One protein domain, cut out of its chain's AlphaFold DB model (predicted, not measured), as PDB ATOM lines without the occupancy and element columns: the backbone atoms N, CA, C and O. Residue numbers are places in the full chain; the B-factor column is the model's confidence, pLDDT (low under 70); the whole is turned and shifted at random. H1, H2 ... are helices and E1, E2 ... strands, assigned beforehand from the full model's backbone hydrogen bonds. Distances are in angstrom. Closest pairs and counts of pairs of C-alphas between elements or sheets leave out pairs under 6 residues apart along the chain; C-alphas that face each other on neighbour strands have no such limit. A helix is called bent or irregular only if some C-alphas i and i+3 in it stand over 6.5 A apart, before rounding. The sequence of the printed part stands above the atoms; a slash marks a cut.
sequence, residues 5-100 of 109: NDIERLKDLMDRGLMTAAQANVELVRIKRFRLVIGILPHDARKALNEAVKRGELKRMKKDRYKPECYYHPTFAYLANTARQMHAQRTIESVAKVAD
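This is residues 5 to 100 of the 109 residues of an uncharacterized protein of Pusillimonas sp. (strain T7-7) (UniProt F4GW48). A small sheet of three short strands has the long helix H4 running along one face, while H2 stands up from the other face and H3 is on the sheet too, crossing H2 steeply. H1 folds back beside H2 as a helical hairpin away from the sheet, and at the other end residues 93 to 100, the tail of H4 and two residues after it, stick out. The printed part has 96 residues, with four named helices and three named strands in the order H1 H2 E1 H3 E2 E3 H4; the sheet runs E1 E3 E2, all antiparallel, and the class is mostly helix. The whole is only just loose, close to compact, with a radius of gyration of the C-alphas of 15.2 A and spans of 54 by 25 by 24 A.

Begin at H1, residues 5 to 15, which touches H2, residues 21 to 32, opposite ways at a shallow tilt of 9 degrees; their closest C-alphas, of Leu 10 and Ala 24, are 6.2 A apart. Next come E1, residues 34 to 37, and H3, residues 43 to 54. H2 touches H3 with residues 21 to 26 alone, at a steep tilt of 62 degrees, the same way; the closest C-alphas, of Ala 22 and Ala 48, are 5.1 A apart. E2, residues 59 to 61, and E3, residues 69 to 72, form a hairpin: look for N 59 and O 72, 2.8 A apart. E3 is also the antiparallel neighbour of E1, with N 35 and O 71 at 2.8 A. E1, H3 and E2 make a split strand-helix-strand unit, two strands running the same way with E3 between them, its crossover right-handed. H4, residues 74 to 98, is over E1 and E3 at a height over the sheet of 10.1 A, and on the local plane stands at 22 degrees to E1, along the strands; the C-alphas of Phe 34 and Ala 80 are the closest of E1 and H4, 5.9 A. The sheet and its helices form three layers, helices on both faces: H4 on one, H2 and H3 on the other. Every O i to N i+4 pair is within hydrogen-bond range in H1, H2 and H3, and 19 of 21 in H4.

Find C-alpha 5 at (102.913, 55.450, 79.541); from there H1 runs 15.1 A to residue 15. H2 spans 16.2 A, H3 16.5 A, E1 and E3 10.1 A each, E2 7.0 A. H4 runs 36.9 A from C-alpha 74 at (103.478, 75.148, 66.631) to C-alpha 98 at (119.326, 51.467, 43.213); it is irregular, with C-alphas 75 and 78 8.2 A apart.

The C-alphas of Arg 16 and Asp 100 are the two farthest apart, 53.6 A. Without residues 93 to 100, which stand free, the body spans 44 by 27 by 26 A. The printed part has no cut, and no link is long. Look at the B-factor column: the mean pLDDT of the printed part is 93.0, and residue 100 is under 70.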
ATOM      1  N   ASN A   5     103.999  54.946  78.714       81.25
ATOM      2  CA  ASN A   5     102.913  55.450  79.541       81.25
ATOM      3  C   ASN A   5     101.950  56.426  78.822       81.25
ATOM      4  O   ASN A   5     100.745  56.379  79.036       81.25
ATOM      5  N   ASP A   6     102.432  57.287  77.919       83.31
ATOM      6  CA  ASP A   6     101.571  58.264  77.234       83.31
ATOM      7  C   ASP A   6     100.652  57.602  76.198       83.31
ATOM      8  O   ASP A   6      99.509  58.014  76.017       83.31
ATOM      9  N   ILE A   7     101.135  56.563  75.506       85.31
ATOM     10  CA  ILE A   7     100.319  55.824  74.531       85.31
ATOM     11  C   ILE A   7      99.286  54.969  75.261       85.31
ATOM     12  O   ILE A   7      98.132  54.928  74.841       85.31
ATOM     13  N   GLU A   8      99.691  54.306  76.340       88.25
ATOM     14  CA  GLU A   8      98.793  53.518  77.188       88.25
ATOM     15  C   GLU A   8      97.706  54.400  77.803       88.25
ATOM     16  O   GLU A   8      96.530  54.059  77.717       88.25
ATOM     17  N   ARG A   9      98.063  55.597  78.281       88.81
ATOM     18  CA  ARG A   9      97.097  56.586  78.763       88.81
ATOM     19  C   ARG A   9      96.098  57.010  77.687       88.81
ATOM     20  O   ARG A   9      94.910  57.111  77.971       88.81
ATOM     21  N   LEU A  10      96.550  57.292  76.462       91.12
ATOM     22  CA  LEU A  10      95.633  57.663  75.377       91.12
ATOM     23  C   LEU A  10      94.676  56.519  75.022       91.12
ATOM     24  O   LEU A  10      93.516  56.786  74.723       91.12
ATOM     25  N   LYS A  11      95.144  55.266  75.079       90.00
ATOM     26  CA  LYS A  11      94.292  54.087  74.885       90.00
ATOM     27  C   LYS A  11      93.269  53.941  76.012       90.00
ATOM     28  O   LYS A  11      92.088  53.863  75.705       90.00
ATOM     29  N   ASP A  12      93.688  54.033  77.276       92.62
ATOM     30  CA  ASP A  12      92.778  53.979  78.436       92.62
ATOM     31  C   ASP A  12      91.666  55.035  78.339       92.62
ATOM     32  O   ASP A  12      90.485  54.741  78.514       92.62
ATOM     33  N   LEU A  13      92.022  56.273  77.982       91.25
ATOM     34  CA  LEU A  13      91.042  57.346  77.806       91.25
ATOM     35  C   LEU A  13      90.057  57.064  76.664       91.25
ATOM     36  O   LEU A  13      88.890  57.445  76.768       91.25
ATOM     37  N   MET A  14      90.507  56.417  75.589       93.62
ATOM     38  CA  MET A  14      89.627  55.998  74.500       93.62
ATOM     39  C   MET A  14      88.701  54.855  74.923       93.62
ATOM     40  O   MET A  14      87.499  54.941  74.676       93.62
ATOM     41  N   ASP A  15      89.231  53.835  75.597       93.00
ATOM     42  CA  ASP A  15      88.473  52.661  76.048       93.00
ATOM     43  C   ASP A  15      87.391  53.046  77.066       93.00
ATOM     44  O   ASP A  15      86.287  52.508  77.063       93.00
ATOM     45  N   ARG A  16      87.673  54.060  77.890       92.81
ATOM     46  CA  ARG A  16      86.726  54.636  78.855       92.81
ATOM     47  C   ARG A  16      85.737  55.630  78.236       92.81
ATOM     48  O   ARG A  16      84.937  56.212  78.964       92.81
ATOM     49  N   GLY A  17      85.809  55.885  76.927       91.25
ATOM     50  CA  GLY A  17      84.951  56.850  76.227       91.25
ATOM     51  C   GLY A  17      85.220  58.319  76.582       91.25
ATOM     52  O   GLY A  17      84.445  59.197  76.209       91.25
ATOM     53  N   LEU A  18      86.320  58.605  77.284       92.00
ATOM     54  CA  LEU A  18      86.718  59.951  77.709       92.00
ATOM     55  C   LEU A  18      87.452  60.724  76.606       92.00
ATOM     56  O   LEU A  18      87.629  61.939  76.706       92.00
ATOM     57  N   MET A  19      87.899  60.031  75.558       92.06
ATOM     58  CA  MET A  19      88.578  60.625  74.415       92.06
ATOM     59  C   MET A  19      88.175  59.930  73.117       92.06
ATOM     60  O   MET A  19      88.198  58.710  72.999       92.06
ATOM     61  N   THR A  20      87.858  60.713  72.093       93.12
ATOM     62  CA  THR A  20      87.611  60.184  70.747       93.12
ATOM     63  C   THR A  20      88.924  59.850  70.036       93.12
ATOM     64  O   THR A  20      89.956  60.486  70.263       93.12
ATOM     65  N   ALA A  21      88.885  58.931  69.067       89.44
ATOM     66  CA  ALA A  21      90.041  58.639  68.213       89.44
ATOM     67  C   ALA A  21      90.580  59.892  67.484       89.44
ATOM     68  O   ALA A  21      91.780  60.002  67.214       89.44
ATOM     69  N   ALA A  22      89.710  60.860  67.177       90.12
ATOM     70  CA  ALA A  22      90.100  62.136  66.587       90.12
ATOM     71  C   ALA A  22      90.969  62.964  67.549       90.12
ATOM     72  O   ALA A  22      92.048  63.412  67.163       90.12
ATOM     73  N   GLN A  23      90.533  63.115  68.803       91.81
ATOM     74  CA  GLN A  23      91.290  63.812  69.847       91.81
ATOM     75  C   GLN A  23      92.612  63.098  70.153       91.81
ATOM     76  O   GLN A  23      93.657  63.746  70.203       91.81
ATOM     77  N   ALA A  24      92.600  61.766  70.240       93.38
ATOM     78  CA  ALA A  24      93.807  60.980  70.482       93.38
ATOM     79  C   ALA A  24      94.856  61.157  69.371       93.38
ATOM     80  O   ALA A  24      96.048  61.276  69.651       93.38
ATOM     81  N   ASN A  25      94.435  61.239  68.102       93.31
ATOM     82  CA  ASN A  25      95.353  61.508  66.990       93.31
ATOM     83  C   ASN A  25      96.044  62.872  67.117       93.31
ATOM     84  O   ASN A  25      97.228  62.976  66.796       93.31
ATOM     85  N   VAL A  26      95.322  63.899  67.570       94.38
ATOM     86  CA  VAL A  26      95.869  65.246  67.784       94.38
ATOM     87  C   VAL A  26      96.835  65.248  68.966       94.38
ATOM     88  O   VAL A  26      97.976  65.694  68.819       94.38
ATOM     89  N   GLU A  27      96.428  64.678  70.101       94.25
ATOM     90  CA  GLU A  27      97.268  64.595  71.300       94.25
ATOM     91  C   GLU A  27      98.552  63.811  71.051       94.25
ATOM     92  O   GLU A  27      99.635  64.237  71.453       94.25
ATOM     93  N   LEU A  28      98.481  62.729  70.276       92.88
ATOM     94  CA  LEU A  28      99.665  61.968  69.900       92.88
ATOM     95  C   LEU A  28     100.703  62.838  69.172       92.88
ATOM     96  O   LEU A  28     101.900  62.679  69.412       92.88
ATOM     97  N   VAL A  29     100.275  63.762  68.302       94.81
ATOM     98  CA  VAL A  29     101.187  64.708  67.630       94.81
ATOM     99  C   VAL A  29     101.754  65.722  68.621       94.81
ATOM    100  O   VAL A  29     102.938  66.043  68.541       94.81
ATOM    101  N   ARG A  30     100.953  66.205  69.578       93.81
ATOM    102  CA  ARG A  30     101.412  67.156  70.606       93.81
ATOM    103  C   ARG A  30     102.456  66.535  71.538       93.81
ATOM    104  O   ARG A  30     103.480  67.172  71.806       93.81
ATOM    105  N   ILE A  31     102.244  65.284  71.951       91.81
ATOM    106  CA  ILE A  31     103.179  64.488  72.761       91.81
ATOM    107  C   ILE A  31     104.455  64.194  71.963       91.81
ATOM    108  O   ILE A  31     105.559  64.489  72.420       91.81
ATOM    109  N   LYS A  32     104.325  63.700  70.724       91.44
ATOM    110  CA  LYS A  32     105.466  63.399  69.834       91.44
ATOM    111  C   LYS A  32     106.181  64.632  69.288       91.44
ATOM    112  O   LYS A  32     107.218  64.489  68.645       91.44
ATOM    113  N   ARG A  33     105.631  65.827  69.503       95.25
ATOM    114  CA  ARG A  33     106.016  67.114  68.899       95.25
ATOM    115  C   ARG A  33     105.750  67.210  67.394       95.25
ATOM    116  O   ARG A  33     105.415  68.294  66.917       95.25
ATOM    117  N   PHE A  34     105.862  66.113  66.647       96.38
ATOM    118  CA  PHE A  34     105.522  66.039  65.228       96.38
ATOM    119  C   PHE A  34     105.116  64.624  64.788       96.38
ATOM    120  O   PHE A  34     105.364  63.631  65.473       96.38
ATOM    121  N   ARG A  35     104.512  64.530  63.599       96.12
ATOM    122  CA  ARG A  35     104.188  63.287  62.894       96.12
ATOM    123  C   ARG A  35     104.424  63.462  61.396       96.12
ATOM    124  O   ARG A  35     103.753  64.269  60.753       96.12
ATOM    125  N   LEU A  36     105.342  62.667  60.847       96.62
ATOM    126  CA  LEU A  36     105.527  62.527  59.401       96.62
ATOM    127  C   LEU A  36     104.488  61.558  58.827       96.62
ATOM    128  O   LEU A  36     104.189  60.527  59.429       96.62
ATOM    129  N   VAL A  37     103.973  61.870  57.643       95.81
ATOM    130  CA  VAL A  37     103.078  61.005  56.871       95.81
ATOM    131  C   VAL A  37     103.909  60.290  55.801       95.81
ATOM    132  O   VAL A  37     104.105  60.811  54.706       95.81
ATOM    133  N   ILE A  38     104.459  59.125  56.162       91.81
ATOM    134  CA  ILE A  38     105.365  58.322  55.309       91.81
ATOM    135  C   ILE A  38     104.588  57.310  54.442       91.81
ATOM    136  O   ILE A  38     105.081  56.861  53.414       91.81
ATOM    137  N   GLY A  39     103.343  57.004  54.808       88.12
ATOM    138  CA  GLY A  39     102.447  56.126  54.056       88.12
ATOM    139  C   GLY A  39     101.015  56.649  54.064       88.12
ATOM    140  O   GLY A  39     100.776  57.853  54.194       88.12
ATOM    141  N   ILE A  40     100.048  55.742  53.952       89.38
ATOM    142  CA  ILE A  40      98.632  56.104  53.989       89.38
ATOM    143  C   ILE A  40      98.265  56.565  55.405       89.38
ATOM    144  O   ILE A  40      98.467  55.856  56.389       89.38
ATOM    145  N   LEU A  41      97.710  57.772  55.500       91.88
ATOM    146  CA  LEU A  41      97.058  58.263  56.708       91.88
ATOM    147  C   LEU A  41      95.550  58.041  56.546       91.88
ATOM    148  O   LEU A  41      94.997  58.600  55.592       91.88
ATOM    149  N   PRO A  42      94.887  57.279  57.440       93.25
ATOM    150  CA  PRO A  42      93.445  57.058  57.370       93.25
ATOM    151  C   PRO A  42      92.671  58.372  57.249       93.25
ATOM    152  O   PRO A  42      93.045  59.371  57.872       93.25
ATOM    153  N   HIS A  43      91.597  58.364  56.454       94.00
ATOM    154  CA  HIS A  43      90.813  59.560  56.133       94.00
ATOM    155  C   HIS A  43      90.393  60.332  57.392       94.00
ATOM    156  O   HIS A  43      90.626  61.538  57.484       94.00
ATOM    157  N   ASP A  44      89.867  59.635  58.397       92.31
ATOM    158  CA  ASP A  44      89.354  60.281  59.607       92.31
ATOM    159  C   ASP A  44      90.471  60.858  60.477       92.31
ATOM    160  O   ASP A  44      90.336  61.958  61.015       92.31
ATOM    161  N   ALA A  45      91.625  60.186  60.536       93.62
ATOM    162  CA  ALA A  45      92.810  60.719  61.201       93.62
ATOM    163  C   ALA A  45      93.316  61.986  60.493       93.62
ATOM    164  O   ALA A  45      93.630  62.984  61.139       93.62
ATOM    165  N   ARG A  46      93.348  61.983  59.154       95.44
ATOM    166  CA  ARG A  46      93.710  63.156  58.347       95.44
ATOM    167  C   ARG A  46      92.735  64.312  58.559       95.44
ATOM    168  O   ARG A  46      93.177  65.450  58.720       95.44
ATOM    169  N   LYS A  47      91.430  64.031  58.574       96.19
ATOM    170  CA  LYS A  47      90.378  65.016  58.847       96.19
ATOM    171  C   LYS A  47      90.574  65.634  60.232       96.19
ATOM    172  O   LYS A  47      90.682  66.851  60.324       96.19
ATOM    173  N   ALA A  48      90.734  64.815  61.272       96.00
ATOM    174  CA  ALA A  48      90.965  65.275  62.642       96.00
ATOM    175  C   ALA A  48      92.196  66.189  62.768       96.00
ATOM    176  O   ALA A  48      92.113  67.265  63.362       96.00
ATOM    177  N   LEU A  49      93.325  65.802  62.162       97.25
ATOM    178  CA  LEU A  49      94.544  66.613  62.184       97.25
ATOM    179  C   LEU A  49      94.387  67.924  61.402       97.25
ATOM    180  O   LEU A  49      94.884  68.957  61.840       97.25
ATOM    181  N   ASN A  50      93.686  67.916  60.267       97.38
ATOM    182  CA  ASN A  50      93.404  69.141  59.518       97.38
ATOM    183  C   ASN A  50      92.495  70.098  60.303       97.38
ATOM    184  O   ASN A  50      92.740  71.300  60.286       97.38
ATOM    185  N   GLU A  51      91.487  69.587  61.012       97.56
ATOM    186  CA  GLU A  51      90.649  70.413  61.889       97.56
ATOM    187  C   GLU A  51      91.462  71.007  63.048       97.56
ATOM    188  O   GLU A  51      91.343  72.197  63.329       97.56
ATOM    189  N   ALA A  52      92.372  70.241  63.658       96.62
ATOM    190  CA  ALA A  52      93.290  70.768  64.673       96.62
ATOM    191  C   ALA A  52      94.216  71.867  64.127       96.62
ATOM    192  O   ALA A  52      94.539  72.818  64.836       96.62
ATOM    193  N   VAL A  53      94.609  71.783  62.851       97.62
ATOM    194  CA  VAL A  53      95.358  72.858  62.185       97.62
ATOM    195  C   VAL A  53      94.499  74.108  61.999       97.62
ATOM    196  O   VAL A  53      94.979  75.207  62.258       97.62
ATOM    197  N   LYS A  54      93.230  73.961  61.602       97.19
ATOM    198  CA  LYS A  54      92.297  75.095  61.485       97.19
ATOM    199  C   LYS A  54      92.054  75.783  62.830       97.19
ATOM    200  O   LYS A  54      91.957  77.003  62.867       97.19
ATOM    201  N   ARG A  55      92.001  75.016  63.924       95.69
ATOM    202  CA  ARG A  55      91.875  75.536  65.297       95.69
ATOM    203  C   ARG A  55      93.174  76.130  65.861       95.69
ATOM    204  O   ARG A  55      93.150  76.720  66.933       95.69
ATOM    205  N   GLY A  56      94.305  75.974  65.169       95.62
ATOM    206  CA  GLY A  56      95.612  76.479  65.606       95.62
ATOM    207  C   GLY A  56      96.349  75.598  66.625       95.62
ATOM    208  O   GLY A  56      97.449  75.951  67.045       95.62
ATOM    209  N   GLU A  57      95.798  74.436  66.991       96.06
ATOM    210  CA  GLU A  57      96.428  73.471  67.911       96.06
ATOM    211  C   GLU A  57      97.685  72.835  67.301       96.06
ATOM    212  O   GLU A  57      98.648  72.514  68.001       96.06
ATOM    213  N   LEU A  58      97.673  72.654  65.980       97.62
ATOM    214  CA  LEU A  58      98.771  72.107  65.195       97.62
ATOM    215  C   LEU A  58      99.080  73.019  64.008       97.62
ATOM    216  O   LEU A  58      98.270  73.832  63.574       97.62
ATOM    217  N   LYS A  59     100.256  72.832  63.421       97.88
ATOM    218  CA  LYS A  59     100.595  73.347  62.094       97.88
ATOM    219  C   LYS A  59     100.881  72.185  61.147       97.88
ATOM    220  O   LYS A  59     101.157  71.063  61.572       97.88
ATOM    221  N   ARG A  60     100.796  72.455  59.842       97.75
ATOM    222  CA  ARG A  60     101.025  71.464  58.783       97.75
ATOM    223  C   ARG A  60     102.010  71.977  57.748       97.75
ATOM    224  O   ARG A  60     101.868  73.090  57.255       97.75
ATOM    225  N   MET A  61     102.935  71.114  57.347       97.00
ATOM    226  CA  MET A  61     103.736  71.277  56.138       97.00
ATOM    227  C   MET A  61     103.254  70.297  55.072       97.00
ATOM    228  O   MET A  61     103.147  69.097  55.329       97.00
ATOM    229  N   LYS A  62     102.969  70.807  53.871       95.88
ATOM    230  CA  LYS A  62     102.583  69.978  52.722       95.88
ATOM    231  C   LYS A  62     103.764  69.115  52.263       95.88
ATOM    232  O   LYS A  62     104.919  69.492  52.469       95.88
ATOM    233  N   LYS A  63     103.465  67.975  51.635       94.50
ATOM    234  CA  LYS A  63     104.464  67.144  50.945       94.50
ATOM    235  C   LYS A  63     105.191  67.980  49.885       94.50
ATOM    236  O   LYS A  63     104.555  68.771  49.196       94.50
ATOM    237  N   ASP A  64     106.498  67.780  49.770       93.81
ATOM    238  CA  ASP A  64     107.356  68.450  48.791       93.81
ATOM    239  C   ASP A  64     108.480  67.497  48.357       93.81
ATOM    240  O   ASP A  64     109.327  67.137  49.171       93.81
ATOM    241  N   ARG A  65     108.470  67.040  47.098       91.88
ATOM    242  CA  ARG A  65     109.397  66.015  46.569       91.88
ATOM    243  C   ARG A  65     109.554  64.825  47.544       91.88
ATOM    244  O   ARG A  65     108.570  64.144  47.845       91.88
ATOM    245  N   TYR A  66     110.765  64.602  48.065       92.31
ATOM    246  CA  TYR A  66     111.115  63.549  49.032       92.31
ATOM    247  C   TYR A  66     110.822  63.912  50.499       92.31
ATOM    248  O   TYR A  66     111.000  63.087  51.398       92.31
ATOM    249  N   LYS A  67     110.371  65.143  50.767       94.75
ATOM    250  CA  LYS A  67     109.962  65.607  52.094       94.75
ATOM    251  C   LYS A  67     108.487  65.248  52.314       94.75
ATOM    252  O   LYS A  67     107.610  65.852  51.684       94.75
ATOM    253  N   PRO A  68     108.171  64.321  53.233       96.00
ATOM    254  CA  PRO A  68     106.794  63.903  53.476       96.00
ATOM    255  C   PRO A  68     105.944  65.052  54.026       96.00
ATOM    256  O   PRO A  68     106.463  66.056  54.527       96.00
ATOM    257  N   GLU A  69     104.623  64.902  53.940       97.06
ATOM    258  CA  GLU A  69     103.698  65.761  54.682       97.06
ATOM    259  C   GLU A  69     103.940  65.594  56.190       97.06
ATOM    260  O   GLU A  69     104.281  64.506  56.662       97.06
ATOM    261  N   CYS A  70     103.794  66.678  56.950       97.62
ATOM    262  CA  CYS A  70     104.061  66.679  58.381       97.62
ATOM    263  C   CYS A  70     103.032  67.514  59.140       97.62
ATOM    264  O   CYS A  70     102.756  68.654  58.762       97.62
ATOM    265  N   TYR A  71     102.521  66.958  60.237       98.06
ATOM    266  CA  TYR A  71     101.755  67.679  61.253       98.06
ATOM    267  C   TYR A  71     102.640  67.874  62.479       98.06
ATOM    268  O   TYR A  71     103.332  66.944  62.890       98.06
ATOM    269  N   TYR A  72     102.647  69.068  63.063       98.00
ATOM    270  CA  TYR A  72     103.573  69.394  64.141       98.00
ATOM    271  C   TYR A  72     103.000  70.406  65.123       98.00
ATOM    272  O   TYR A  72     102.122  71.204  64.795       98.00
ATOM    273  N   HIS A  73     103.524  70.369  66.342       96.94
ATOM    274  CA  HIS A  73     103.205  71.341  67.372       96.94
ATOM    275  C   HIS A  73     103.799  72.716  67.004       96.94
ATOM    276  O   HIS A  73     104.975  72.770  66.629       96.94
ATOM    277  N   PRO A  74     103.059  73.837  67.138       95.75
ATOM    278  CA  PRO A  74     103.478  75.148  66.631       95.75
ATOM    279  C   PRO A  74     104.872  75.625  67.070       95.75
ATOM    280  O   PRO A  74     105.561  76.275  66.285       95.75
ATOM    281  N   THR A  75     105.302  75.277  68.285       96.25
ATOM    282  CA  THR A  75     106.610  75.659  68.856       96.25
ATOM    283  C   THR A  75     107.784  74.781  68.405       96.25
ATOM    284  O   THR A  75     108.936  75.154  68.595       96.25
ATOM    285  N   PHE A  76     107.526  73.623  67.788       94.94
ATOM    286  CA  PHE A  76     108.551  72.630  67.437       94.94
ATOM    287  C   PHE A  76     108.763  72.513  65.919       94.94
ATOM    288  O   PHE A  76     109.103  71.448  65.400       94.94
ATOM    289  N   ALA A  77     108.580  73.616  65.185       95.31
ATOM    290  CA  ALA A  77     108.757  73.656  63.731       95.31
ATOM    291  C   ALA A  77     110.158  73.199  63.287       95.31
ATOM    292  O   ALA A  77     110.293  72.521  62.269       95.31
ATOM    293  N   TYR A  78     111.192  73.527  64.069       95.88
ATOM    294  CA  TYR A  78     112.571  73.128  63.791       95.88
ATOM    295  C   TYR A  78     112.735  71.597  63.787       95.88
ATOM    296  O   TYR A  78     113.293  71.057  62.837       95.88
ATOM    297  N   LEU A  79     112.156  70.877  64.762       96.25
ATOM    298  CA  LEU A  79     112.194  69.407  64.804       96.25
ATOM    299  C   LEU A  79     111.481  68.789  63.600       96.25
ATOM    300  O   LEU A  79     111.989  67.845  62.997       96.25
ATOM    301  N   ALA A  80     110.322  69.342  63.230       96.19
ATOM    302  CA  ALA A  80     109.573  68.885  62.067       96.19
ATOM    303  C   ALA A  80     110.379  69.061  60.769       96.19
ATOM    304  O   ALA A  80     110.431  68.141  59.954       96.19
ATOM    305  N   ASN A  81     111.043  70.206  60.593       96.31
ATOM    306  CA  ASN A  81     111.907  70.465  59.441       96.31
ATOM    307  C   ASN A  81     113.099  69.507  59.387       96.31
ATOM    308  O   ASN A  81     113.322  68.881  58.350       96.31
ATOM    309  N   THR A  82     113.818  69.335  60.499       96.69
ATOM    310  CA  THR A  82     114.965  68.422  60.575       96.69
ATOM    311  C   THR A  82     114.551  66.991  60.245       96.69
ATOM    312  O   THR A  82     115.172  66.347  59.402       96.69
ATOM    313  N   ALA A  83     113.448  66.505  60.822       96.06
ATOM    314  CA  ALA A  83     112.949  65.160  60.552       96.06
ATOM    315  C   ALA A  83     112.563  64.962  59.074       96.06
ATOM    316  O   ALA A  83     112.881  63.927  58.483       96.06
ATOM    317  N   ARG A  84     111.923  65.962  58.449       96.81
ATOM    318  CA  ARG A  84     111.601  65.935  57.011       96.81
ATOM    319  C   ARG A  84     112.856  65.915  56.143       96.81
ATOM    320  O   ARG A  84     112.890  65.170  55.168       96.81
ATOM    321  N   GLN A  85     113.869  66.709  56.490       95.94
ATOM    322  CA  GLN A  85     115.130  66.766  55.750       95.94
ATOM    323  C   GLN A  85     115.892  65.440  55.845       95.94
ATOM    324  O   GLN A  85     116.317  64.915  54.822       95.94
ATOM    325  N   MET A  86     115.991  64.855  57.042       94.88
ATOM    326  CA  MET A  86     116.619  63.544  57.236       94.88
ATOM    327  C   MET A  86     115.900  62.442  56.451       94.88
ATOM    328  O   MET A  86     116.549  61.588  55.851       94.88
ATOM    329  N   HIS A  87     114.563  62.459  56.425       95.06
ATOM    330  CA  HIS A  87     113.793  61.509  55.626       95.06
ATOM    331  C   HIS A  87     114.067  61.668  54.125       95.06
ATOM    332  O   HIS A  87     114.289  60.679  53.426       95.06
ATOM    333  N   ALA A  88     114.072  62.909  53.630       93.75
ATOM    334  CA  ALA A  88     114.364  63.200  52.232       93.75
ATOM    335  C   ALA A  88     115.767  62.720  51.843       93.75
ATOM    336  O   ALA A  88     115.904  62.013  50.849       93.75
ATOM    337  N   GLN A  89     116.771  63.022  52.668       93.06
ATOM    338  CA  GLN A  89     118.156  62.606  52.453       93.06
ATOM    339  C   GLN A  89     118.289  61.081  52.339       93.06
ATOM    340  O   GLN A  89     118.808  60.579  51.349       93.06
ATOM    341  N   ARG A  90     117.715  60.331  53.291       92.25
ATOM    342  CA  ARG A  90     117.709  58.857  53.256       92.25
ATOM    343  C   ARG A  90     117.004  58.297  52.023       92.25
ATOM    344  O   ARG A  90     117.414  57.271  51.485       92.25
ATOM    345  N   THR A  91     115.932  58.956  51.585       90.06
ATOM    346  CA  THR A  91     115.190  58.546  50.386       90.06
ATOM    347  C   THR A  91     116.049  58.740  49.138       90.06
ATOM    348  O   THR A  91     116.161  57.818  48.339       90.06
ATOM    349  N   ILE A  92     116.706  59.897  49.006       90.94
ATOM    350  CA  ILE A  92     117.625  60.196  47.899       90.94
ATOM    351  C   ILE A  92     118.768  59.182  47.866       90.94
ATOM    352  O   ILE A  92     119.020  58.598  46.821       90.94
ATOM    353  N   GLU A  93     119.410  58.919  49.004       90.50
ATOM    354  CA  GLU A  93     120.487  57.926  49.110       90.50
ATOM    355  C   GLU A  93     120.029  56.524  48.697       90.50
ATOM    356  O   GLU A  93     120.756  55.808  48.014       90.50
ATOM    357  N   SER A  94     118.815  56.130  49.088       88.19
ATOM    358  CA  SER A  94     118.259  54.821  48.733       88.19
ATOM    359  C   SER A  94     117.971  54.717  47.234       88.19
ATOM    360  O   SER A  94     118.295  53.706  46.622       88.19
ATOM    361  N   VAL A  95     117.409  55.769  46.631       86.56
ATOM    362  CA  VAL A  95     117.152  55.828  45.182       86.56
ATOM    363  C   VAL A  95     118.463  55.834  44.395       86.56
ATOM    364  O   VAL A  95     118.594  55.096  43.426       86.56
ATOM    365  N   ALA A  96     119.451  56.612  44.840       86.19
ATOM    366  CA  ALA A  96     120.764  56.711  44.212       86.19
ATOM    367  C   ALA A  96     121.489  55.356  44.160       86.19
ATOM    368  O   ALA A  96     122.003  54.978  43.112       86.19
ATOM    369  N   LYS A  97     121.445  54.587  45.259       84.25
ATOM    370  CA  LYS A  97     122.011  53.229  45.326       84.25
ATOM    371  C   LYS A  97     121.359  52.249  44.355       84.25
ATOM    372  O   LYS A  97     122.044  51.388  43.829       84.25
ATOM    373  N   VAL A  98     120.047  52.347  44.151       83.06
ATOM    374  CA  VAL A  98     119.326  51.467  43.213       83.06
ATOM    375  C   VAL A  98     119.600  51.865  41.763       83.06
ATOM    376  O   VAL A  98     119.578  51.018  40.878       83.06
ATOM    377  N   ALA A  99     119.850  53.149  41.519       78.06
ATOM    378  CA  ALA A  99     120.055  53.696  40.186       78.06
ATOM    379  C   ALA A  99     121.528  53.706  39.721       78.06
ATOM    380  O   ALA A  99     121.792  54.291  38.674       78.06
ATOM    381  N   ASP A 100     122.476  53.154  40.495       68.81
ATOM    382  CA  ASP A 100     123.934  53.331  40.299       68.81
ATOM    383  C   ASP A 100     124.337  54.807  40.065       68.81
ATOM    384  O   ASP A 100     125.314  55.141  39.392       68.81
TER     385      ASP A 100